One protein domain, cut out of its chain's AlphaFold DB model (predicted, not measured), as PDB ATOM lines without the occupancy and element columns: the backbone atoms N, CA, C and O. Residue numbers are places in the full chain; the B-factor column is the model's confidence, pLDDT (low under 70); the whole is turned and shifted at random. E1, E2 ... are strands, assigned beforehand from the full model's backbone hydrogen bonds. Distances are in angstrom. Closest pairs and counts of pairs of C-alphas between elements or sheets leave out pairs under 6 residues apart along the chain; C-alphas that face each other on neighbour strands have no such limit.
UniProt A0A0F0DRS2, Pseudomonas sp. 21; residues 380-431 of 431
ATOM      1  N   GLN A 380       4.566  43.274  28.778       92.12
ATOM      2  CA  GLN A 380       3.653  43.250  27.640       92.12
ATOM      3  C   GLN A 380       3.954  42.030  26.774       92.12
ATOM      4  O   GLN A 380       5.114  41.738  26.499       92.12
ATOM      5  N   LEU A 381       2.905  41.340  26.326       93.00
ATOM      6  CA  LEU A 381       3.007  40.165  25.464       93.00
ATOM      7  C   LEU A 381       2.331  40.440  24.118       93.00
ATOM      8  O   LEU A 381       1.218  40.964  24.075       93.00
ATOM      9  N   SER A 382       2.974  40.031  23.029       93.69
ATOM     10  CA  SER A 382       2.379  39.945  21.694       93.69
ATOM     11  C   SER A 382       2.553  38.540  21.131       93.69
ATOM     12  O   SER A 382       3.563  37.894  21.394       93.69
ATOM     13  N   ILE A 383       1.588  38.079  20.340       93.69
ATOM     14  CA  ILE A 383       1.640  36.794  19.634       93.69
ATOM     15  C   ILE A 383       1.909  37.097  18.157       93.69
ATOM     16  O   ILE A 383       1.302  38.016  17.602       93.69
ATOM     17  N   ASP A 384       2.837  36.367  17.544       94.12
ATOM     18  CA  ASP A 384       3.077  36.459  16.104       94.12
ATOM     19  C   ASP A 384       1.923  35.781  15.339       94.12
ATOM     20  O   ASP A 384       1.259  34.907  15.901       94.12
ATOM     21  N   PRO A 385       1.665  36.124  14.063       94.69
ATOM     22  CA  PRO A 385       0.641  35.446  13.268       94.69
ATOM     23  C   PRO A 385       0.779  33.918  13.329       94.69
ATOM     24  O   PRO A 385       1.845  33.369  13.028       94.69
ATOM     25  N   VAL A 386      -0.301  33.220  13.696       92.56
ATOM     26  CA  VAL A 386      -0.314  31.749  13.708       92.56
ATOM     27  C   VAL A 386      -0.141  31.258  12.274       92.56
ATOM     28  O   VAL A 386      -0.683  31.869  11.362       92.56
ATOM     29  N   THR A 387       0.683  30.227  12.057       91.94
ATOM     30  CA  THR A 387       1.011  29.696  10.711       91.94
ATOM     31  C   THR A 387       1.559  30.734   9.708       91.94
ATOM     32  O   THR A 387       1.747  30.421   8.536       91.94
ATOM     33  N   GLY A 388       1.921  31.943  10.161       88.56
ATOM     34  CA  GLY A 388       2.464  33.039   9.348       88.56
ATOM     35  C   GLY A 388       1.415  33.921   8.656       88.56
ATOM     36  O   GLY A 388       1.719  35.073   8.343       88.56
ATOM     37  N   ASP A 389       0.196  33.426   8.452       92.50
ATOM     38  CA  ASP A 389      -0.919  34.127   7.799       92.50
ATOM     39  C   ASP A 389      -2.169  34.278   8.688       92.50
ATOM     40  O   ASP A 389      -3.180  34.816   8.240       92.50
ATOM     41  N   ASP A 390      -2.077  33.848   9.948       94.25
ATOM     42  CA  ASP A 390      -3.147  33.824  10.953       94.25
ATOM     43  C   ASP A 390      -4.352  32.946  10.564       94.25
ATOM     44  O   ASP A 390      -5.466  33.108  11.071       94.25
ATOM     45  N   ILE A 391      -4.143  31.989   9.652       94.38
ATOM     46  CA  ILE A 391      -5.177  31.079   9.161       94.38
ATOM     47  C   ILE A 391      -4.670  29.640   9.240       94.38
ATOM     48  O   ILE A 391      -3.835  29.217   8.453       94.38
ATOM     49  N   VAL A 392      -5.270  28.831  10.118       93.88
ATOM     50  CA  VAL A 392      -4.973  27.392  10.182       93.88
ATOM     51  C   VAL A 392      -5.737  26.649   9.085       93.88
ATOM     52  O   VAL A 392      -6.959  26.491   9.158       93.88
ATOM     53  N   ASN A 393      -5.025  26.156   8.076       93.81
ATOM     54  CA  ASN A 393      -5.606  25.355   7.001       93.81
ATOM     55  C   ASN A 393      -5.701  23.855   7.353       93.81
ATOM     56  O   ASN A 393      -5.285  23.385   8.415       93.81
ATOM     57  N   GLN A 394      -6.274  23.061   6.440       95.06
ATOM     58  CA  GLN A 394      -6.507  21.632   6.670       95.06
ATOM     59  C   GLN A 394      -5.211  20.842   6.916       95.06
ATOM     60  O   GLN A 394      -5.223  19.931   7.745       95.06
ATOM     61  N   ALA A 395      -4.116  21.166   6.223       94.06
ATOM     62  CA  ALA A 395      -2.839  20.482   6.411       94.06
ATOM     63  C   ALA A 395      -2.229  20.840   7.776       94.06
ATOM     64  O   ALA A 395      -1.845  19.947   8.533       94.06
ATOM     65  N   GLU A 396      -2.234  22.125   8.130       94.12
ATOM     66  CA  GLU A 396      -1.726  22.629   9.411       94.12
ATOM     67  C   GLU A 396      -2.515  22.104  10.612       94.12
ATOM     68  O   GLU A 396      -1.917  21.805  11.642       94.12
ATOM     69  N   SER A 397      -3.831  21.895  10.474       92.25
ATOM     70  CA  SER A 397      -4.687  21.386  11.560       92.25
ATOM     71  C   SER A 397      -4.329  19.970  12.041       92.25
ATOM     72  O   SER A 397      -4.773  19.547  13.108       92.25
ATOM     73  N   THR A 398      -3.540  19.224  11.259       94.75
ATOM     74  CA  THR A 398      -3.209  17.812  11.526       94.75
ATOM     75  C   THR A 398      -1.805  17.587  12.085       94.75
ATOM     76  O   THR A 398      -1.454  16.450  12.402       94.75
ATOM     77  N   VAL A 399      -1.004  18.645  12.235       93.62
ATOM     78  CA  VAL A 399       0.370  18.576  12.753       93.62
ATOM     79  C   VAL A 399       0.601  19.640  13.837       93.62
ATOM     80  O   VAL A 399      -0.100  20.653  13.846       93.62
ATOM     81  N   PRO A 400       1.558  19.448  14.767       92.94
ATOM     82  CA  PRO A 400       1.869  20.453  15.780       92.94
ATOM     83  C   PRO A 400       2.318  21.778  15.158       92.94
ATOM     84  O   PRO A 400       3.207  21.791  14.306       92.94
ATOM     85  N   GLN A 401       1.733  22.880  15.621       93.44
ATOM     86  CA  GLN A 401       2.115  24.233  15.223       93.44
ATOM     87  C   GLN A 401       2.954  24.895  16.314       93.44
ATOM     88  O   GLN A 401       2.722  24.682  17.506       93.44
ATOM     89  N   VAL A 402       3.919  25.715  15.898       91.38
ATOM     90  CA  VAL A 402       4.666  26.585  16.808       91.38
ATOM     91  C   VAL A 402       3.878  27.876  16.969       91.38
ATOM     92  O   VAL A 402       3.555  28.536  15.987       91.38
ATOM     93  N   ILE A 403       3.586  28.228  18.214       92.38
ATOM     94  CA  ILE A 403       3.041  29.533  18.575       92.38
ATOM     95  C   ILE A 403       4.210  30.355  19.106       92.38
ATOM     96  O   ILE A 403       4.830  29.962  20.096       92.38
ATOM     97  N   SER A 404       4.535  31.453  18.429       92.81
ATOM     98  CA  SER A 404       5.596  32.378  18.832       92.81
ATOM     99  C   SER A 404       5.037  33.760  19.151       92.81
ATOM    100  O   SER A 404       3.859  34.052  18.937       92.81
ATOM    101  N   GLY A 405       5.880  34.599  19.734       92.69
ATOM    102  CA  GLY A 405       5.508  35.927  20.175       92.69
ATOM    103  C   GLY A 405       6.688  36.661  20.795       92.69
ATOM    104  O   GLY A 405       7.822  36.177  20.785       92.69
ATOM    105  N   LYS A 406       6.406  37.827  21.375       93.25
ATOM    106  CA  LYS A 406       7.398  38.693  22.009       93.25
ATOM    107  C   LYS A 406       6.915  39.153  23.381       93.25
ATOM    108  O   LYS A 406       5.764  39.559  23.525       93.25
ATOM    109  N   ALA A 407       7.819  39.131  24.357       93.44
ATOM    110  CA  ALA A 407       7.667  39.848  25.617       93.44
ATOM    111  C   ALA A 407       8.458  41.169  25.562       93.44
ATOM    112  O   ALA A 407       9.576  41.213  25.042       93.44
ATOM    113  N   THR A 408       7.877  42.258  26.058       91.31
ATOM    114  CA  THR A 408       8.530  43.567  26.244       91.31
ATOM    115  C   THR A 408       8.207  44.124  27.630       91.31
ATOM    116  O   THR A 408       7.243  43.688  28.246       91.31
ATOM    117  N   GLY A 409       8.971  45.103  28.120       91.19
ATOM    118  CA  GLY A 409       8.796  45.649  29.473       91.19
ATOM    119  C   GLY A 409       9.682  44.943  30.502       91.19
ATOM    120  O   GLY A 409      10.781  44.514  30.159       91.19
ATOM    121  N   GLU A 410       9.213  44.851  31.743       89.62
ATOM    122  CA  GLU A 410       9.947  44.268  32.870       89.62
ATOM    123  C   GLU A 410       9.682  42.765  32.970       89.62
ATOM    124  O   GLU A 410       8.637  42.324  33.445       89.62
ATOM    125  N   PHE A 411      10.638  41.983  32.479       91.06
ATOM    126  CA  PHE A 411      10.678  40.528  32.589       91.06
ATOM    127  C   PHE A 411      12.137  40.074  32.680       91.06
ATOM    128  O   PHE A 411      13.056  40.795  32.277       91.06
ATOM    129  N   LEU A 412      12.352  38.862  33.176       90.94
ATOM    130  CA  LEU A 412      13.644  38.189  33.169       90.94
ATOM    131  C   LEU A 412      13.634  37.046  32.149       90.94
ATOM    132  O   LEU A 412      12.614  36.394  31.916       90.94
ATOM    133  N   ALA A 413      14.788  36.775  31.538       90.81
ATOM    134  CA  ALA A 413      14.953  35.561  30.743       90.81
ATOM    135  C   ALA A 413      14.682  34.338  31.633       90.81
ATOM    136  O   ALA A 413      15.212  34.234  32.741       90.81
ATOM    137  N   GLY A 414      13.845  33.422  31.153       91.38
ATOM    138  CA  GLY A 414      13.332  32.306  31.944       91.38
ATOM    139  C   GLY A 414      11.930  32.512  32.525       91.38
ATOM    140  O   GLY A 414      11.324  31.515  32.926       91.38
ATOM    141  N   ASP A 415      11.380  33.734  32.526       93.62
ATOM    142  CA  ASP A 415       9.988  33.969  32.928       93.62
ATOM    143  C   ASP A 415       9.028  33.143  32.066       93.62
ATOM    144  O   ASP A 415       9.242  32.951  30.869       93.62
ATOM    145  N   ILE A 416       7.957  32.624  32.666       93.88
ATOM    146  CA  ILE A 416       7.051  31.703  31.978       93.88
ATOM    147  C   ILE A 416       5.874  32.459  31.362       93.88
ATOM    148  O   ILE A 416       4.998  32.963  32.063       93.88
ATOM    149  N   VAL A 417       5.791  32.435  30.033       93.00
ATOM    150  CA  VAL A 417       4.570  32.779  29.300       93.00
ATOM    151  C   VAL A 417       3.696  31.538  29.227       93.00
ATOM    152  O   VAL A 417       4.156  30.468  28.831       93.00
ATOM    153  N   SER A 418       2.419  31.670  29.578       93.06
ATOM    154  CA  SER A 418       1.443  30.589  29.439       93.06
ATOM    155  C   SER A 418       0.196  31.050  28.697       93.06
ATOM    156  O   SER A 418      -0.237  32.194  28.821       93.06
ATOM    157  N   PHE A 419      -0.387  30.149  27.908       91.31
ATOM    158  CA  PHE A 419      -1.654  30.381  27.223       91.31
ATOM    159  C   PHE A 419      -2.518  29.120  27.255       91.31
ATOM    160  O   PHE A 419      -2.030  28.005  27.454       91.31
ATOM    161  N   LYS A 420      -3.829  29.291  27.070       94.31
ATOM    162  CA  LYS A 420      -4.770  28.177  26.941       94.31
ATOM    163  C   LYS A 420      -5.357  28.157  25.545       94.31
ATOM    164  O   LYS A 420      -5.907  29.155  25.093       94.31
ATOM    165  N   LEU A 421      -5.306  26.993  24.908       92.06
ATOM    166  CA  LEU A 421      -5.954  26.743  23.629       92.06
ATOM    167  C   LEU A 421      -6.902  25.554  23.786       92.06
ATOM    168  O   LEU A 421      -6.479  24.454  24.141       92.06
ATOM    169  N   ASN A 422      -8.196  25.798  23.567       92.06
ATOM    170  CA  ASN A 422      -9.264  24.801  23.704       92.06
ATOM    171  C   ASN A 422      -9.210  24.007  25.032       92.06
ATOM    172  O   ASN A 422      -9.300  22.783  25.059       92.06
ATOM    173  N   GLY A 423      -8.974  24.705  26.146       91.75
ATOM    174  CA  GLY A 423      -8.876  24.100  27.480       91.75
ATOM    175  C   GLY A 423      -7.536  23.426  27.809       91.75
ATOM    176  O   GLY A 423      -7.292  23.139  28.979       91.75
ATOM    177  N   THR A 424      -6.640  23.236  26.835       94.88
ATOM    178  CA  THR A 424      -5.279  22.722  27.069       94.88
ATOM    179  C   THR A 424      -4.337  23.877  27.398       94.88
ATOM    180  O   THR A 424      -4.389  24.915  26.742       94.88
ATOM    181  N   SER A 425      -3.497  23.715  28.423       96.06
ATOM    182  CA  SER A 425      -2.533  24.741  28.843       96.06
ATOM    183  C   SER A 425      -1.174  24.495  28.196       96.06
ATOM    184  O   SER A 425      -0.694  23.363  28.186       96.06
ATOM    185  N   TYR A 426      -0.566  25.562  27.697       94.81
ATOM    186  CA  TYR A 426       0.761  25.580  27.097       94.81
ATOM    187  C   TYR A 426       1.613  26.618  27.816       94.81
ATOM    188  O   TYR A 426       1.089  27.614  28.319       94.81
ATOM    189  N   SER A 427       2.923  26.394  27.854       94.62
ATOM    190  CA  SER A 427       3.867  27.323  28.462       94.62
ATOM    191  C   SER A 427       5.215  27.296  27.755       94.62
ATOM    192  O   SER A 427       5.652  26.235  27.307       94.62
ATOM    193  N   ALA A 428       5.886  28.440  27.716       92.94
ATOM    194  CA  ALA A 428       7.256  28.586  27.243       92.94
ATOM    195  C   ALA A 428       7.996  29.601  28.121       92.94
ATOM    196  O   ALA A 428       7.383  30.515  28.669       92.94
ATOM    197  N   ALA A 429       9.309  29.431  28.249       93.50
ATOM    198  CA  ALA A 429      10.165  30.423  28.881       93.50
ATOM    199  C   ALA A 429      10.470  31.557  27.893       93.50
ATOM    200  O   ALA A 429      10.713  31.291  26.713       93.50
ATOM    201  N   VAL A 430      10.475  32.800  28.372       91.06
ATOM    202  CA  VAL A 430      10.996  33.937  27.614       91.06
ATOM    203  C   VAL A 430      12.500  33.743  27.431       91.06
ATOM    204  O   VAL A 430      13.201  33.397  28.384       91.06
ATOM    205  N   ALA A 431      12.960  33.897  26.190       83.06
ATOM    206  CA  ALA A 431      14.350  33.682  25.796       83.06
ATOM    207  C   ALA A 431      15.288  34.803  26.259       83.06
ATOM    208  O   ALA A 431      14.827  35.967  26.332       83.06
TER     209      ALA A 431
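What this domain is: This is residues 380 to 431 of the 431 residues of a protein of Pseudomonas sp. 21 (UniProt A0A0F0DRS2). Two strand hairpins, E3 with E4 and E1 with E2, make the two arms of an open V, joined at one end through residues 410 to 415. The arm of E1 and E2 is made much longer by a loop, residues 384 to 404, which runs out from the ends of the two strands and folds back, while the tip of the other hairpin, residues 420 to 425, sticks out free. Each hairpin is a separate two-stranded antiparallel sheet, in the orders E3 - E4 and E1 - E2. The printed part has 52 residues, with four named strands, E1, E2, E3 and E4 along the chain, and no named helix; the class is all strand, though 21 of the 52 residues are in named elements. The whole is loose, with a radius of gyration of the C-alphas of 12.6 A, and elongated, spanning 38 by 22 by 15 A.

Where its parts are: E3 is residues 416 to 421, 16.2 A from first to last C-alpha. E4 is residues 424 to 429, 17.4 A long, and its last C-alpha, that of Ala 429, is at (10.165, 30.423, 28.881). E1 is residues 380 to 383, 10.5 A long, beginning with C-alpha 380 at (3.653, 43.250, 27.640). E2 is residues 405 to 409, 13.8 A long, beginning with C-alpha 405 at (5.508, 35.927, 20.175).

How they stand to each other: E3 and E4 are antiparallel neighbours and form a hairpin, with 156 degrees between their directions. The C-alphas of Ser 418 and Ser 427 face each other at 4.2 A. N 417 and O 428, at 2.8 A, and N 426 and O 419, at 2.9 A, are within hydrogen-bond range. E1 and E2 form the other antiparallel hairpin, at 169 degrees. The C-alphas of Ile 383 and Gly 405 face each other at 4.0 A. N 380 and O 408, at 2.8 A, and N 406 and O 382, at 2.8 A, are within hydrogen-bond range. E1 and E3 are only just apart, their closest C-alphas 8.5 A from each other. E1 and E4, E2 and E4, and E2 and E3 are apart.

The domain as a whole: The two C-alphas farthest apart, those of Gln 394 and Glu 410, are 38.3 A from each other. The link from E1 to E2 is long, with 21 residues; that from E2 to E3 is short, with 6, and that from E3 to E4 is tight, with 2. The C-alphas of Gln 380 and Ala 431, the chain's last residue, are 14.5 A apart. The printed part has no cut. Its mean pLDDT is 92.7, and no printed residue is under 70.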